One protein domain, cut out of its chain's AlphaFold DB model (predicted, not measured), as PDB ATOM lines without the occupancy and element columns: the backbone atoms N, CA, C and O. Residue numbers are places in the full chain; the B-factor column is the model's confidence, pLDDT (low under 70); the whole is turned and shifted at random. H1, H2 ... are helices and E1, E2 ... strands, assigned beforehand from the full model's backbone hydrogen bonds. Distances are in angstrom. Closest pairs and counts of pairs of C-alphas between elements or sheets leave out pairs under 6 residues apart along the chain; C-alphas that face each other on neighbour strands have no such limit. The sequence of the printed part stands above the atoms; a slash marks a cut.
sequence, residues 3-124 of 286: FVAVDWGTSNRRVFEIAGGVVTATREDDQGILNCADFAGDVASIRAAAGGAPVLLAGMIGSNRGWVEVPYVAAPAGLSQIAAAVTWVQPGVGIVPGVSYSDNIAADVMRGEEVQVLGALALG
ATOM      1  N   PHE A   3     152.939 265.085-140.122       98.38
ATOM      2  CA  PHE A   3     151.836 266.044-140.051       98.38
ATOM      3  C   PHE A   3     152.355 267.475-140.241       98.38
ATOM      4  O   PHE A   3     153.559 267.722-140.234       98.38
ATOM      5  N   VAL A   4     151.437 268.422-140.400       98.62
ATOM      6  CA  VAL A   4     151.737 269.851-140.462       98.62
ATOM      7  C   VAL A   4     151.271 270.514-139.174       98.62
ATOM      8  O   VAL A   4     150.099 270.404-138.814       98.62
ATOM      9  N   ALA A   5     152.165 271.225-138.498       98.75
ATOM     10  CA  ALA A   5     151.817 272.118-137.402       98.75
ATOM     11  C   ALA A   5     151.714 273.556-137.924       98.75
ATOM     12  O   ALA A   5     152.570 274.005-138.685       98.75
ATOM     13  N   VAL A   6     150.678 274.284-137.516       98.69
ATOM     14  CA  VAL A   6     150.478 275.684-137.905       98.69
ATOM     15  C   VAL A   6     150.324 276.542-136.657       98.69
ATOM     16  O   VAL A   6     149.368 276.364-135.903       98.69
ATOM     17  N   ASP A   7     151.244 277.483-136.459       98.44
ATOM     18  CA  ASP A   7     151.061 278.594-135.526       98.44
ATOM     19  C   ASP A   7     150.385 279.739-136.273       98.44
ATOM     20  O   ASP A   7     150.977 280.345-137.171       98.44
ATOM     21  N   TRP A   8     149.127 280.018-135.946       98.25
ATOM     22  CA  TRP A   8     148.343 281.018-136.654       98.25
ATOM     23  C   TRP A   8     147.948 282.149-135.714       98.25
ATOM     24  O   TRP A   8     146.897 282.138-135.065       98.25
ATOM     25  N   GLY A   9     148.827 283.143-135.641       95.69
ATOM     26  CA  GLY A   9     148.674 284.309-134.791       95.69
ATOM     27  C   GLY A   9     147.764 285.386-135.379       95.69
ATOM     28  O   GLY A   9     147.132 285.245-136.427       95.69
ATOM     29  N   THR A  10     147.713 286.517-134.677       93.31
ATOM     30  CA  THR A  10     146.917 287.688-135.070       93.31
ATOM     31  C   THR A  10     147.390 288.301-136.389       93.31
ATOM     32  O   THR A  10     146.569 288.608-137.250       93.31
ATOM     33  N   SER A  11     148.705 288.476-136.545       91.94
ATOM     34  CA  SER A  11     149.323 289.170-137.684       91.94
ATOM     35  C   SER A  11     150.189 288.279-138.572       91.94
ATOM     36  O   SER A  11     150.361 288.609-139.734       91.94
ATOM     37  N   ASN A  12     150.701 287.163-138.050       94.81
ATOM     38  CA  ASN A  12     151.606 286.268-138.770       94.81
ATOM     39  C   ASN A  12     151.101 284.827-138.699       94.81
ATOM     40  O   ASN A  12     150.369 284.463-137.769       94.81
ATOM     41  N   ARG A  13     151.549 284.007-139.647       97.62
ATOM     42  CA  ARG A  13     151.342 282.560-139.652       97.62
ATOM     43  C   ARG A  13     152.663 281.854-139.935       97.62
ATOM     44  O   ARG A  13     153.394 282.228-140.847       97.62
ATOM     45  N   ARG A  14     152.936 280.795-139.174       98.19
ATOM     46  CA  ARG A  14     154.079 279.898-139.372       98.19
ATOM     47  C   ARG A  14     153.586 278.475-139.586       98.19
ATOM     48  O   ARG A  14     152.695 278.003-138.883       98.19
ATOM     49  N   VAL A  15     154.154 277.801-140.577       98.44
ATOM     50  CA  VAL A  15     153.789 276.449-140.999       98.44
ATOM     51  C   VAL A  15     155.026 275.567-140.920       98.44
ATOM     52  O   VAL A  15     156.033 275.857-141.564       98.44
ATOM     53  N   PHE A  16     154.919 274.473-140.174       98.56
ATOM     54  CA  PHE A  16     155.981 273.499-139.960       98.56
ATOM     55  C   PHE A  16     155.541 272.146-140.512       98.56
ATOM     56  O   PHE A  16     154.556 271.568-140.052       98.56
ATOM     57  N   GLU A  17     156.270 271.627-141.491       98.31
ATOM     58  CA  GLU A  17     156.125 270.238-141.925       98.31
ATOM     59  C   GLU A  17     156.974 269.357-141.019       98.31
ATOM     60  O   GLU A  17     158.171 269.598-140.861       98.31
ATOM     61  N   ILE A  18     156.354 268.352-140.404       98.25
ATOM     62  CA  ILE A  18     156.995 267.474-139.432       98.25
ATOM     63  C   ILE A  18     156.936 266.050-139.967       98.25
ATOM     64  O   ILE A  18     155.847 265.535-140.212       98.25
ATOM     65  N   ALA A  19     158.091 265.396-140.092       96.62
ATOM     66  CA  ALA A  19     158.207 263.987-140.451       96.62
ATOM     67  C   ALA A  19     159.007 263.241-139.381       96.62
ATOM     68  O   ALA A  19     160.072 263.683-138.955       96.62
ATOM     69  N   GLY A  20     158.481 262.118-138.888       93.44
ATOM     70  CA  GLY A  20     159.163 261.346-137.841       93.44
ATOM     71  C   GLY A  20     159.423 262.108-136.527       93.44
ATOM     72  O   GLY A  20     160.253 261.662-135.743       93.44
ATOM     73  N   GLY A  21     158.719 263.219-136.268       93.44
ATOM     74  CA  GLY A  21     158.965 264.088-135.105       93.44
ATOM     75  C   GLY A  21     160.062 265.139-135.316       93.44
ATOM     76  O   GLY A  21     160.495 265.755-134.351       93.44
ATOM     77  N   VAL A  22     160.509 265.348-136.557       94.94
ATOM     78  CA  VAL A  22     161.520 266.348-136.929       94.94
ATOM     79  C   VAL A  22     160.927 267.311-137.952       94.94
ATOM     80  O   VAL A  22     160.203 266.884-138.849       94.94
ATOM     81  N   VAL A  23     161.241 268.602-137.832       97.69
ATOM     82  CA  VAL A  23     160.844 269.613-138.821       97.69
ATOM     83  C   VAL A  23     161.633 269.405-140.112       97.69
ATOM     84  O   VAL A  23     162.863 269.422-140.106       97.69
ATOM     85  N   THR A  24     160.931 269.211-141.225       97.69
ATOM     86  CA  THR A  24     161.525 269.048-142.561       97.69
ATOM     87  C   THR A  24     161.438 270.312-143.405       97.69
ATOM     88  O   THR A  24     162.241 270.487-144.319       97.69
ATOM     89  N   ALA A  25     160.480 271.190-143.110       97.06
ATOM     90  CA  ALA A  25     160.350 272.493-143.746       97.06
ATOM     91  C   ALA A  25     159.611 273.477-142.833       97.06
ATOM     92  O   ALA A  25     158.658 273.096-142.152       97.06
ATOM     93  N   THR A  26     160.010 274.747-142.901       97.44
ATOM     94  CA  THR A  26     159.346 275.869-142.227       97.44
ATOM     95  C   THR A  26     158.987 276.934-143.256       97.44
ATOM     96  O   THR A  26     159.774 277.226-144.161       97.44
ATOM     97  N   ARG A  27     157.795 277.517-143.130       97.12
ATOM     98  CA  ARG A  27     157.351 278.687-143.897       97.12
ATOM     99  C   ARG A  27     156.716 279.704-142.960       97.12
ATOM    100  O   ARG A  27     155.987 279.318-142.052       97.12
ATOM    101  N   GLU A  28     156.948 280.980-143.225       96.81
ATOM    102  CA  GLU A  28     156.344 282.097-142.501       96.81
ATOM    103  C   GLU A  28     155.783 283.112-143.499       96.81
ATOM    104  O   GLU A  28     156.398 283.375-144.535       96.81
ATOM    105  N   ASP A  29     154.610 283.657-143.185       96.25
ATOM    106  CA  ASP A  29     153.969 284.730-143.938       96.25
ATOM    107  C   ASP A  29     153.171 285.679-143.016       96.25
ATOM    108  O   ASP A  29     153.024 285.461-141.808       96.25
ATOM    109  N   ASP A  30     152.659 286.759-143.604       95.56
ATOM    110  CA  ASP A  30     151.861 287.797-142.943       95.56
ATOM    111  C   ASP A  30     150.349 287.494-142.937       95.56
ATOM    112  O   ASP A  30     149.530 288.372-142.642       95.56
ATOM    113  N   GLN A  31     149.947 286.254-143.244       95.81
ATOM    114  CA  GLN A  31     148.544 285.835-143.318       95.81
ATOM    115  C   GLN A  31     147.978 285.483-141.935       95.81
ATOM    116  O   GLN A  31     147.254 284.499-141.778       95.81
ATOM    117  N   GLY A  32     148.284 286.280-140.905       95.75
ATOM    118  CA  GLY A  32     147.613 286.172-139.606       95.75
ATOM    119  C   GLY A  32     146.096 286.369-139.715       95.75
ATOM    120  O   GLY A  32     145.585 286.820-140.744       95.75
ATOM    121  N   ILE A  33     145.348 286.066-138.650       95.94
ATOM    122  CA  ILE A  33     143.872 286.082-138.703       95.94
ATOM    123  C   ILE A  33     143.261 287.440-139.096       95.94
ATOM    124  O   ILE A  33     142.117 287.478-139.535       95.94
ATOM    125  N   LEU A  34     143.992 288.553-138.952       93.69
ATOM    126  CA  LEU A  34     143.530 289.874-139.400       93.69
ATOM    127  C   LEU A  34     143.661 290.101-140.913       93.69
ATOM    128  O   LEU A  34     142.955 290.955-141.444       93.69
ATOM    129  N   ASN A  35     144.549 289.363-141.581       94.50
ATOM    130  CA  ASN A  35     144.856 289.510-143.006       94.50
ATOM    131  C   ASN A  35     144.323 288.342-143.853       94.50
ATOM    132  O   ASN A  35     144.234 288.464-145.072       94.50
ATOM    133  N   CYS A  36     143.957 287.222-143.224       93.94
ATOM    134  CA  CYS A  36     143.435 286.049-143.912       93.94
ATOM    135  C   CYS A  36     142.013 286.288-144.449       93.94
ATOM    136  O   CYS A  36     141.089 286.576-143.687       93.94
ATOM    137  N   ALA A  37     141.828 286.115-145.760       93.19
ATOM    138  CA  ALA A  37     140.534 286.292-146.425       93.19
ATOM    139  C   ALA A  37     139.678 285.011-146.463       93.19
ATOM    140  O   ALA A  37     138.453 285.094-146.369       93.19
ATOM    141  N   ASP A  38     140.304 283.838-146.595       96.38
ATOM    142  CA  ASP A  38     139.631 282.535-146.674       96.38
ATOM    143  C   ASP A  38     140.400 281.479-145.872       96.38
ATOM    144  O   ASP A  38     141.314 280.821-146.367       96.38
ATOM    145  N   PHE A  39     140.005 281.297-144.610       97.44
ATOM    146  CA  PHE A  39     140.641 280.316-143.731       97.44
ATOM    147  C   PHE A  39     140.554 278.885-144.273       97.44
ATOM    148  O   PHE A  39     141.520 278.131-144.178       97.44
ATOM    149  N   ALA A  40     139.407 278.493-144.836       97.38
ATOM    150  CA  ALA A  40     139.198 277.124-145.296       97.38
ATOM    151  C   ALA A  40     140.055 276.824-146.535       97.38
ATOM    152  O   ALA A  40     140.681 275.762-146.604       97.38
ATOM    153  N   GLY A  41     140.115 277.768-147.481       97.56
ATOM    154  CA  GLY A  41     140.964 277.687-148.668       97.56
ATOM    155  C   GLY A  41     142.454 277.628-148.329       97.56
ATOM    156  O   GLY A  41     143.180 276.792-148.878       97.56
ATOM    157  N   ASP A  42     142.903 278.434-147.370       97.38
ATOM    158  CA  ASP A  42     144.297 278.444-146.926       97.38
ATOM    159  C   ASP A  42     144.692 277.137-146.230       97.38
ATOM    160  O   ASP A  42     145.717 276.538-146.558       97.38
ATOM    161  N   VAL A  43     143.850 276.630-145.322       98.00
ATOM    162  CA  VAL A  43     144.073 275.332-144.663       98.00
ATOM    163  C   VAL A  43     144.092 274.195-145.684       98.00
ATOM    164  O   VAL A  43     144.947 273.307-145.607       98.00
ATOM    165  N   ALA A  44     143.179 274.212-146.661       97.56
ATOM    166  CA  ALA A  44     143.156 273.233-147.741       97.56
ATOM    167  C   ALA A  44     144.431 273.298-148.597       97.56
ATOM    168  O   ALA A  44     144.986 272.252-148.936       97.56
ATOM    169  N   SER A  45     144.931 274.501-148.884       97.31
ATOM    170  CA  SER A  45     146.166 274.717-149.646       97.31
ATOM    171  C   SER A  45     147.400 274.228-148.885       97.31
ATOM    172  O   SER A  45     148.216 273.499-149.452       97.31
ATOM    173  N   ILE A  46     147.501 274.540-147.587       97.25
ATOM    174  CA  ILE A  46     148.557 274.030-146.698       97.25
ATOM    175  C   ILE A  46     148.545 272.498-146.686       97.25
ATOM    176  O   ILE A  46     149.581 271.857-146.872       97.25
ATOM    177  N   ARG A  47     147.361 271.896-146.524       97.25
ATOM    178  CA  ARG A  47     147.201 270.440-146.510       97.25
ATOM    179  C   ARG A  47     147.567 269.797-147.849       97.25
ATOM    180  O   ARG A  47     148.199 268.743-147.865       97.25
ATOM    181  N   ALA A  48     147.165 270.403-148.965       96.94
ATOM    182  CA  ALA A  48     147.467 269.902-150.302       96.94
ATOM    183  C   ALA A  48     148.973 269.951-150.598       96.94
ATOM    184  O   ALA A  48     149.517 268.978-151.122       96.94
ATOM    185  N   ALA A  49     149.653 271.034-150.205       95.50
ATOM    186  CA  ALA A  49     151.104 271.167-150.335       95.50
ATOM    187  C   ALA A  49     151.863 270.077-149.556       95.50
ATOM    188  O   ALA A  49     152.886 269.590-150.028       95.50
ATOM    189  N   ALA A  50     151.315 269.630-148.422       94.06
ATOM    190  CA  ALA A  50     151.850 268.533-147.614       94.06
ATOM    191  C   ALA A  50     151.317 267.139-148.017       94.06
ATOM    192  O   ALA A  50     151.280 266.217-147.199       94.06
ATOM    193  N   GLY A  51     150.833 266.966-149.253       94.81
ATOM    194  CA  GLY A  51     150.399 265.662-149.769       94.81
ATOM    195  C   GLY A  51     149.185 265.061-149.050       94.81
ATOM    196  O   GLY A  51     148.996 263.846-149.068       94.81
ATOM    197  N   GLY A  52     148.359 265.887-148.401       95.12
ATOM    198  CA  GLY A  52     147.167 265.443-147.679       95.12
ATOM    199  C   GLY A  52     147.399 265.055-146.215       95.12
ATOM    200  O   GLY A  52     146.438 264.610-145.573       95.12
ATOM    201  N   ALA A  53     148.618 265.244-145.691       96.75
ATOM    202  CA  ALA A  53     148.971 264.970-144.299       96.75
ATOM    203  C   ALA A  53     148.030 265.681-143.301       96.75
ATOM    204  O   ALA A  53     147.432 266.710-143.638       96.75
ATOM    205  N   PRO A  54     147.865 265.152-142.074       98.00
ATOM    206  CA  PRO A  54     147.088 265.833-141.048       98.00
ATOM    207  C   PRO A  54     147.636 267.230-140.752       98.00
ATOM    208  O   PRO A  54     148.845 267.443-140.801       98.00
ATOM    209  N   VAL A  55     146.753 268.164-140.411       98.56
ATOM    210  CA  VAL A  55     147.096 269.539-140.046       98.56
ATOM    211  C   VAL A  55     146.593 269.809-138.633       98.56
ATOM    212  O   VAL A  55     145.401 269.675-138.360       98.56
ATOM    213  N   LEU A  56     147.490 270.199-137.737       98.75
ATOM    214  CA  LEU A  56     147.149 270.665-136.401       98.75
ATOM    215  C   LEU A  56     147.436 272.164-136.334       98.75
ATOM    216  O   LEU A  56     148.540 272.600-136.655       98.75
ATOM    217  N   LEU A  57     146.441 272.952-135.943       98.81
ATOM    218  CA  LEU A  57     146.525 274.408-135.883       98.81
ATOM    219  C   LEU A  57     146.447 274.885-134.435       98.81
ATOM    220  O   LEU A  57     145.676 274.343-133.648       98.81
ATOM    221  N   ALA A  58     147.196 275.924-134.097       98.69
ATOM    222  CA  ALA A  58     147.186 276.547-132.780       98.69
ATOM    223  C   ALA A  58     147.163 278.076-132.893       98.69
ATOM    224  O   ALA A  58     147.393 278.649-133.963       98.69
ATOM    225  N   GLY A  59     146.858 278.735-131.778       97.81
ATOM    226  CA  GLY A  59     146.787 280.189-131.705       97.81
ATOM    227  C   GLY A  59     145.428 280.758-132.114       97.81
ATOM    228  O   GLY A  59     144.367 280.151-131.932       97.81
ATOM    229  N   MET A  60     145.448 281.977-132.645       97.81
ATOM    230  CA  MET A  60     144.268 282.823-132.830       97.81
ATOM    231  C   MET A  60     143.280 282.325-133.890       97.81
ATOM    232  O   MET A  60     142.129 282.770-133.888       97.81
ATOM    233  N   ILE A  61     143.664 281.361-134.729       98.06
ATOM    234  CA  ILE A  61     142.750 280.653-135.643       98.06
ATOM    235  C   ILE A  61     141.575 279.975-134.925       98.06
ATOM    236  O   ILE A  61     140.504 279.849-135.513       98.06
ATOM    237  N   GLY A  62     141.750 279.595-133.652       97.69
ATOM    238  CA  GLY A  62     140.696 279.036-132.799       97.69
ATOM    239  C   GLY A  62     139.899 280.069-131.989       97.69
ATOM    240  O   GLY A  62     139.119 279.690-131.118       97.69
ATOM    241  N   SER A  63     140.142 281.369-132.179       96.62
ATOM    242  CA  SER A  63     139.437 282.435-131.449       96.62
ATOM    243  C   SER A  63     138.072 282.758-132.068       96.62
ATOM    244  O   SER A  63     137.767 282.341-133.182       96.62
ATOM    245  N   ASN A  64     137.276 283.597-131.399       93.62
ATOM    246  CA  ASN A  64     136.024 284.141-131.948       93.62
ATOM    247  C   ASN A  64     136.218 285.089-133.154       93.62
ATOM    248  O   ASN A  64     135.245 285.528-133.760       93.62
ATOM    249  N   ARG A  65     137.468 285.430-133.490       94.00
ATOM    250  CA  ARG A  65     137.855 286.167-134.704       94.00
ATOM    251  C   ARG A  65     138.607 285.284-135.707       94.00
ATOM    252  O   ARG A  65     139.085 285.800-136.712       94.00
ATOM    253  N   GLY A  66     138.776 284.000-135.394       95.50
ATOM    254  CA  GLY A  66     139.457 283.017-136.226       95.50
ATOM    255  C   GLY A  66     138.496 282.275-137.154       95.50
ATOM    256  O   GLY A  66     137.427 282.776-137.500       95.50
ATOM    257  N   TRP A  67     138.886 281.065-137.553       97.38
ATOM    258  CA  TRP A  67     138.106 280.234-138.470       97.38
ATOM    259  C   TRP A  67     136.938 279.541-137.774       97.38
ATOM    260  O   TRP A  67     135.796 279.636-138.222       97.38
ATOM    261  N   VAL A  68     137.234 278.837-136.681       96.44
ATOM    262  CA  VAL A  68     136.253 278.123-135.864       96.44
ATOM    263  C   VAL A  68     136.567 278.430-134.412       96.44
ATOM    264  O   VAL A  68     137.686 278.203-133.959       96.44
ATOM    265  N   GLU A  69     135.583 278.947-133.681       97.62
ATOM    266  CA  GLU A  69     135.743 279.222-132.259       97.62
ATOM    267  C   GLU A  69     135.890 277.906-131.483       97.62
ATOM    268  O   GLU A  69     134.985 277.071-131.457       97.62
ATOM    269  N   VAL A  70     137.048 277.731-130.847       98.19
ATOM    270  CA  VAL A  70     137.372 276.563-130.029       98.19
ATOM    271  C   VAL A  70     137.264 276.940-128.551       98.19
ATOM    272  O   VAL A  70     137.991 277.844-128.116       98.19
ATOM    273  N   PRO A  71     136.412 276.260-127.758       97.88
ATOM    274  CA  PRO A  71     136.286 276.513-126.325       97.88
ATOM    275  C   PRO A  71     137.616 276.386-125.576       97.88
ATOM    276  O   PRO A  71     138.476 275.587-125.940       97.88
ATOM    277  N   TYR A  72     137.774 277.167-124.509       98.62
ATOM    278  CA  TYR A  72     138.934 277.054-123.624       98.62
ATOM    279  C   TYR A  72     138.848 275.798-122.751       98.62
ATOM    280  O   TYR A  72     137.766 275.421-122.293       98.62
ATOM    281  N   VAL A  73     140.002 275.208-122.446       98.62
ATOM    282  CA  VAL A  73     140.152 274.219-121.375       98.62
ATOM    283  C   VAL A  73     140.414 274.961-120.067       98.62
ATOM    284  O   VAL A  73     141.330 275.775-119.991       98.62
ATOM    285  N   ALA A  74     139.623 274.693-119.030       98.38
ATOM    286  CA  ALA A  74     139.853 275.292-117.719       98.38
ATOM    287  C   ALA A  74     141.104 274.692-117.056       98.38
ATOM    288  O   ALA A  74     141.269 273.472-117.024       98.38
ATOM    289  N   ALA A  75     141.961 275.546-116.502       98.19
ATOM    290  CA  ALA A  75     143.063 275.133-115.648       98.19
ATOM    291  C   ALA A  75     142.529 274.492-114.340       98.19
ATOM    292  O   ALA A  75     141.501 274.947-113.826       98.19
ATOM    293  N   PRO A  76     143.202 273.466-113.776       98.06
ATOM    294  CA  PRO A  76     144.492 272.925-114.209       98.06
ATOM    295  C   PRO A  76     144.425 272.102-115.508       98.06
ATOM    296  O   PRO A  76     143.621 271.176-115.618       98.06
ATOM    297  N   ALA A  77     145.302 272.400-116.469       98.62
ATOM    298  CA  ALA A  77     145.304 271.783-117.797       98.62
ATOM    299  C   ALA A  77     146.717 271.363-118.225       98.62
ATOM    300  O   ALA A  77     147.621 272.190-118.322       98.62
ATOM    301  N   GLY A  78     146.911 270.070-118.485       98.31
ATOM    302  CA  GLY A  78     148.133 269.531-119.084       98.31
ATOM    303  C   GLY A  78     147.873 268.901-120.447       98.31
ATOM    304  O   GLY A  78     146.790 269.036-121.024       98.31
ATOM    305  N   LEU A  79     148.869 268.157-120.934       98.56
ATOM    306  CA  LEU A  79     148.845 267.530-122.257       98.56
ATOM    307  C   LEU A  79     147.570 266.712-122.497       98.56
ATOM    308  O   LEU A  79     146.936 266.862-123.537       98.56
ATOM    309  N   SER A  80     147.161 265.886-121.531       98.25
ATOM    310  CA  SER A  80     145.978 265.031-121.675       98.25
ATOM    311  C   SER A  80     144.678 265.828-121.808       98.25
ATOM    312  O   SER A  80     143.848 265.482-122.645       98.25
ATOM    313  N   GLN A  81     144.489 266.892-121.015       98.62
ATOM    314  CA  GLN A  81     143.279 267.721-121.096       98.62
ATOM    315  C   GLN A  81     143.218 268.488-122.421       98.62
ATOM    316  O   GLN A  81     142.165 268.529-123.052       98.62
ATOM    317  N   ILE A  82     144.346 269.057-122.858       98.75
ATOM    318  CA  ILE A  82     144.425 269.838-124.099       98.75
ATOM    319  C   ILE A  82     144.250 268.932-125.325       98.75
ATOM    320  O   ILE A  82     143.454 269.251-126.205       98.75
ATOM    321  N   ALA A  83     144.917 267.773-125.364       98.56
ATOM    322  CA  ALA A  83     144.793 266.816-126.464       98.56
ATOM    323  C   ALA A  83     143.363 266.269-126.603       98.56
ATOM    324  O   ALA A  83     142.825 266.222-127.707       98.56
ATOM    325  N   ALA A  84     142.708 265.922-125.489       98.25
ATOM    326  CA  ALA A  84     141.327 265.435-125.505       98.25
ATOM    327  C   ALA A  84     140.312 266.486-125.995       98.25
ATOM    328  O   ALA A  84     139.229 266.125-126.452       98.25
ATOM    329  N   ALA A  85     140.655 267.774-125.901       98.38
ATOM    330  CA  ALA A  85     139.801 268.896-126.281       98.38
ATOM    331  C   ALA A  85     140.153 269.509-127.653       98.38
ATOM    332  O   ALA A  85     139.591 270.542-128.026       98.38
ATOM    333  N   VAL A  86     141.048 268.884-128.432       98.62
ATOM    334  CA  VAL A  86     141.317 269.306-129.815       98.62
ATOM    335  C   VAL A  86     140.032 269.241-130.638       98.62
ATOM    336  O   VAL A  86     139.366 268.207-130.722       98.62
ATOM    337  N   THR A  87     139.695 270.356-131.285       98.44
ATOM    338  CA  THR A  87     138.509 270.443-132.142       98.44
ATOM    339  C   THR A  87     138.866 270.014-133.557       98.44
ATOM    340  O   THR A  87     139.514 270.752-134.298       98.44
ATOM    341  N   TRP A  88     138.431 268.815-133.943       97.88
ATOM    342  CA  TRP A  88     138.601 268.284-135.296       97.88
ATOM    343  C   TRP A  88     137.533 268.847-136.234       97.88
ATOM    344  O   TRP A  88     136.437 268.303-136.349       97.88
ATOM    345  N   VAL A  89     137.858 269.954-136.901       96.69
ATOM    346  CA  VAL A  89     136.936 270.669-137.801       96.69
ATOM    347  C   VAL A  89     136.595 269.863-139.059       96.69
ATOM    348  O   VAL A  89     135.521 270.021-139.630       96.69
ATOM    349  N   GLN A  90     137.495 268.969-139.476       95.56
ATOM    350  CA  GLN A  90     137.278 267.980-140.534       95.56
ATOM    351  C   GLN A  90     138.277 266.816-140.378       95.56
ATOM    352  O   GLN A  90     139.258 266.952-139.642       95.56
ATOM    353  N   PRO A  91     138.095 265.673-141.072       95.62
ATOM    354  CA  PRO A  91     139.020 264.547-140.975       95.62
ATOM    355  C   PRO A  91     140.475 264.947-141.259       95.62
ATOM    356  O   PRO A  91     140.817 265.385-142.366       95.62
ATOM    357  N   GLY A  92     141.326 264.775-140.244       96.25
ATOM    358  CA  GLY A  92     142.750 265.101-140.292       96.25
ATOM    359  C   GLY A  92     143.088 266.582-140.105       96.25
ATOM    360  O   GLY A  92     144.242 266.928-140.300       96.25
ATOM    361  N   VAL A  93     142.140 267.452-139.745       98.38
ATOM    362  CA  VAL A  93     142.421 268.862-139.429       98.38
ATOM    363  C   VAL A  93     141.860 269.212-138.057       98.38
ATOM    364  O   VAL A  93     140.646 269.160-137.856       98.38
ATOM    365  N   GLY A  94     142.744 269.552-137.124       98.50
ATOM    366  CA  GLY A  94     142.405 269.840-135.732       98.50
ATOM    367  C   GLY A  94     142.897 271.211-135.289       98.50
ATOM    368  O   GLY A  94     143.948 271.662-135.734       98.50
ATOM    369  N   ILE A  95     142.157 271.863-134.398       98.81
ATOM    370  CA  ILE A  95     142.550 273.130-133.776       98.81
ATOM    371  C   ILE A  95     142.731 272.909-132.271       98.81
ATOM    372  O   ILE A  95     141.835 272.387-131.600       98.81
ATOM    373  N   VAL A  96     143.895 273.296-131.754       98.88
ATOM    374  CA  VAL A  96     144.250 273.217-130.334       98.88
ATOM    375  C   VAL A  96     143.463 274.274-129.541       98.88
ATOM    376  O   VAL A  96     143.405 275.436-129.961       98.88
ATOM    377  N   PRO A  97     142.820 273.904-128.416       98.75
ATOM    378  CA  PRO A  97     142.133 274.859-127.556       98.75
ATOM    379  C   PRO A  97     143.126 275.708-126.757       98.75
ATOM    380  O   PRO A  97     144.178 275.226-126.352       98.75
ATOM    381  N   GLY A  98     142.738 276.950-126.454       98.62
ATOM    382  CA  GLY A  98     143.434 277.747-125.445       98.62
ATOM    383  C   GLY A  98     143.125 277.274-124.020       98.62
ATOM    384  O   GLY A  98     142.230 276.449-123.805       98.62
ATOM    385  N   VAL A  99     143.787 277.871-123.030       98.81
ATOM    386  CA  VAL A  99     143.541 277.602-121.601       98.81
ATOM    387  C   VAL A  99     142.918 278.823-120.927       98.81
ATOM    388  O   VAL A  99     143.312 279.960-121.188       98.81
ATOM    389  N   SER A 100     141.935 278.594-120.058       98.56
ATOM    390  CA  SER A 100     141.337 279.621-119.205       98.56
ATOM    391  C   SER A 100     141.635 279.364-117.735       98.56
ATOM    392  O   SER A 100     141.807 278.230-117.293       98.56
ATOM    393  N   TYR A 101     141.673 280.437-116.962       97.25
ATOM    394  CA  TYR A 101     141.762 280.404-115.514       97.25
ATOM    395  C   TYR A 101     140.712 281.354-114.938       97.25
ATOM    396  O   TYR A 101     140.554 282.468-115.435       97.25
ATOM    397  N   SER A 102     139.999 280.949-113.891       95.31
ATOM    398  CA  SER A 102     139.146 281.865-113.135       95.31
ATOM    399  C   SER A 102     139.000 281.460-111.671       95.31
ATOM    400  O   SER A 102     139.001 280.281-111.319       95.31
ATOM    401  N   ASP A 103     138.869 282.466-110.810       90.56
ATOM    402  CA  ASP A 103     138.446 282.342-109.419       90.56
ATOM    403  C   ASP A 103     137.376 283.407-109.097       90.56
ATOM    404  O   ASP A 103     136.829 284.055-109.988       90.56
ATOM    405  N   ASN A 104     137.039 283.588-107.817       87.81
ATOM    406  CA  ASN A 104     136.020 284.559-107.394       87.81
ATOM    407  C   ASN A 104     136.410 286.034-107.634       87.81
ATOM    408  O   ASN A 104     135.584 286.916-107.405       87.81
ATOM    409  N   ILE A 105     137.659 286.319-108.014       86.56
ATOM    410  CA  ILE A 105     138.226 287.671-108.106       86.56
ATOM    411  C   ILE A 105     138.773 287.949-109.511       86.56
ATOM    412  O   ILE A 105     138.614 289.060-110.016       86.56
ATOM    413  N   ALA A 106     139.426 286.973-110.135       88.62
ATOM    414  CA  ALA A 106     140.161 287.139-111.379       88.62
ATOM    415  C   ALA A 106     139.757 286.096-112.424       88.62
ATOM    416  O   ALA A 106     139.417 284.960-112.102       88.62
ATOM    417  N   ALA A 107     139.854 286.486-113.692       96.56
ATOM    418  CA  ALA A 107     139.748 285.598-114.837       96.56
ATOM    419  C   ALA A 107     140.859 285.935-115.831       96.56
ATOM    420  O   ALA A 107     141.235 287.101-115.970       96.56
ATOM    421  N   ASP A 108     141.375 284.918-116.507       97.88
ATOM    422  CA  ASP A 108     142.465 285.049-117.460       97.88
ATOM    423  C   ASP A 108     142.357 283.984-118.560       97.88
ATOM    424  O   ASP A 108     141.758 282.921-118.367       97.88
ATOM    425  N   VAL A 109     142.916 284.282-119.731       98.12
ATOM    426  CA  VAL A 109     142.933 283.384-120.894       98.12
ATOM    427  C   VAL A 109     144.266 283.457-121.640       98.12
ATOM    428  O   VAL A 109     144.901 284.511-121.729       98.12
ATOM    429  N   MET A 110     144.667 282.333-122.224       98.06
ATOM    430  CA  MET A 110     145.764 282.238-123.186       98.06
ATOM    431  C   MET A 110     145.340 281.373-124.376       98.06
ATOM    432  O   MET A 110     144.432 280.542-124.249       98.06
ATOM    433  N   ARG A 111     145.944 281.610-125.541       98.25
ATOM    434  CA  ARG A 111     145.669 280.849-126.762       98.25
ATOM    435  C   ARG A 111     146.879 280.912-127.689       98.25
ATOM    436  O   ARG A 111     147.089 281.906-128.384       98.25
ATOM    437  N   GLY A 112     147.597 279.801-127.755       97.50
ATOM    438  CA  GLY A 112     148.889 279.639-128.410       97.50
ATOM    439  C   GLY A 112     150.001 279.394-127.389       97.50
ATOM    440  O   GLY A 112     150.802 278.475-127.565       97.50
ATOM    441  N   GLU A 113     150.024 280.154-126.291       98.44
ATOM    442  CA  GLU A 113     151.060 280.037-125.258       98.44
ATOM    443  C   GLU A 113     151.037 278.666-124.561       98.44
ATOM    444  O   GLU A 113     152.094 278.139-124.205       98.44
ATOM    445  N   GLU A 114     149.863 278.037-124.426       98.75
ATOM    446  CA  GLU A 114     149.725 276.704-123.833       98.75
ATOM    447  C   GLU A 114     150.520 275.636-124.589       98.75
ATOM    448  O   GLU A 114     151.087 274.734-123.972       98.75
ATOM    449  N   VAL A 115     150.621 275.762-125.917       98.75
ATOM    450  CA  VAL A 115     151.380 274.828-126.756       98.75
ATOM    451  C   VAL A 115     152.863 274.922-126.429       98.75
ATOM    452  O   VAL A 115     153.522 273.902-126.245       98.75
ATOM    453  N   GLN A 116     153.377 276.144-126.292       98.69
ATOM    454  CA  GLN A 116     154.781 276.375-125.971       98.69
ATOM    455  C   GLN A 116     155.119 275.909-124.550       98.69
ATOM    456  O   GLN A 116     156.171 275.309-124.348       98.69
ATOM    457  N   VAL A 117     154.222 276.093-123.574       98.69
ATOM    458  CA  VAL A 117     154.423 275.542-122.221       98.69
ATOM    459  C   VAL A 117     154.503 274.015-122.255       98.69
ATOM    460  O   VAL A 117     155.431 273.439-121.686       98.69
ATOM    461  N   LEU A 118     153.575 273.350-122.952       98.69
ATOM    462  CA  LEU A 118     153.591 271.891-123.084       98.69
ATOM    463  C   LEU A 118     154.848 271.382-123.794       98.69
ATOM    464  O   LEU A 118     155.402 270.359-123.394       98.69
ATOM    465  N   GLY A 119     155.312 272.081-124.828       98.56
ATOM    466  CA  GLY A 119     156.535 271.698-125.521       98.56
ATOM    467  C   GLY A 119     157.787 271.926-124.692       98.56
ATOM    468  O   GLY A 119     158.642 271.048-124.643       98.56
ATOM    469  N   ALA A 120     157.871 273.035-123.957       98.50
ATOM    470  CA  ALA A 120     158.971 273.272-123.030       98.50
ATOM    471  C   ALA A 120     159.029 272.197-121.925       98.50
ATOM    472  O   ALA A 120     160.120 271.759-121.551       98.50
ATOM    473  N   LEU A 121     157.870 271.728-121.438       98.50
ATOM    474  CA  LEU A 121     157.780 270.585-120.520       98.50
ATOM    475  C   LEU A 121     158.254 269.289-121.191       98.50
ATOM    476  O   LEU A 121     159.036 268.542-120.604       98.50
ATOM    477  N   ALA A 122     157.826 269.031-122.430       97.81
ATOM    478  CA  ALA A 122     158.214 267.839-123.187       97.81
ATOM    479  C   ALA A 122     159.721 267.788-123.505       97.81
ATOM    480  O   ALA A 122     160.305 266.706-123.527       97.81
ATOM    481  N   LEU A 123     160.350 268.947-123.716       97.31
ATOM    482  CA  LEU A 123     161.794 269.083-123.927       97.31
ATOM    483  C   LEU A 123     162.608 268.978-122.624       97.31
ATOM    484  O   LEU A 123     163.828 268.851-122.679       97.31
ATOM    485  N   GLY A 124     161.967 269.035-121.450       97.25
ATOM    486  CA  GLY A 124     162.661 269.121-120.160       97.25
ATOM    487  C   GLY A 124     163.330 270.481-119.913       97.25
ATOM    488  O   GLY A 124     164.212 270.608-119.057       97.25
TER     489      GLY A 124
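Overview. This is residues 3 to 124 of the 286 residues of the protein "2-dehydro-3-deoxygalactonokinase" of Sandarakinorhabdus sp. LB1R16 (UniProt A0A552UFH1). A twisted wall of six strands, E3 E2 E1 E4 E6 E5, has helix H1 over one face, and a separate narrow hairpin of E7 and E8 makes one far end of the longest axis. Two more helices lie towards that end: H3, which follows the hairpin and only grazes the sheet, and the short H2, near H3. The printed part has 122 residues, with three named helices and eight named strands in the order E1 E2 E3 H1 E4 H2 E5 E6 E7 E8 H3. The large sheet is mixed, the small one antiparallel, and the class is mixed, helices and strands. The whole is compact, with a radius of gyration of the C-alphas of 14.4 A and spans of 47 by 34 by 25 A.

Along the chain. E1, residues 3 to 8, begins at C-alpha 3 at (151.836, 266.044, -140.051) and is 15.7 A long from first to last C-alpha. E2, residues 13 to 19, is 19.8 A long, and E3, residues 22 to 29, is 21.1 A long and bends by 53 degrees at residue 25. H1, residues 39 to 49, is 15.4 A long. E4, residues 55 to 59, is 13.5 A long and ends at C-alpha 59 at (146.787, 280.189, -131.705). After residues 60 to 78, which hold no named element, come H2, residues 79 to 84, E5, residues 87 to 90, and E6, residues 93 to 95. E7, residues 99 to 102, and E8, residues 107 to 110, are 10.4 A and 10.8 A long. H3, residues 113 to 122, is 14.3 A long and ends at C-alpha 122 at (158.214, 267.839, -123.187).

Arrangement. E1, E2 and E3 form a meander, each strand the antiparallel neighbour of the one before. E1 and E2 are a hairpin, with N 5 and O 16 within hydrogen-bond range at 2.9 A. E2 and E3 are a hairpin too, with N 15 and O 27 at 2.8 A. E1 and E4 are parallel at 22 degrees, with N 56 and O 4 at 2.8 A. E3, H1 and E4 make a split strand-helix-strand unit, two strands running the same way with a helix between them in the chain and E2 and E1 between them in the sheet; its crossover is right-handed. H1 is on the sheet at a height of 9.8 A, over E4 and only just over E1, on which 3 of its C-alphas fall. On the local plane it runs slantwise to the strands, at 37 degrees to E4. The closest C-alphas of H1 and E4 are those of Arg 47 and Val 55, 6.5 A apart. E4 and E6 are parallel, with N 57 and O 94 at 2.8 A. E5 and E6 are a hairpin, with N 95 and O 87 at 2.9 A, and E5 and E3 are the edge strands. H2 is not on this sheet. E7 and E8 are a hairpin, with N 108 and O 101 at 2.8 A, and residues 73 to 74 pair in parallel with residues 99 to 100 of E7. H3 only grazes the large sheet with its residues 113 to 115; the closest C-alphas of H3 and E4 are those of Val 115 and Ala 58, 7.5 A apart. H2 and H3 are close but not clearly touching, at a steep tilt of 55 degrees, opposite ways; their closest C-alphas, of Leu 79 and Leu 118, are 6.5 A apart. H1 is apart from H2 and H3. In H1, H2 and H3 every O i to N i+4 pair is within hydrogen-bond range.

Size, cuts and confidence. The two C-alphas farthest apart are those of Gly 51 and Ile 105, at 48.7 A. The printed part has no cut. The link from E4 to H2 is long, with 19 residues, and the link from E3 to H1 is short, with 9. The mean pLDDT of the printed part is 97.0, and no printed residue is under 70.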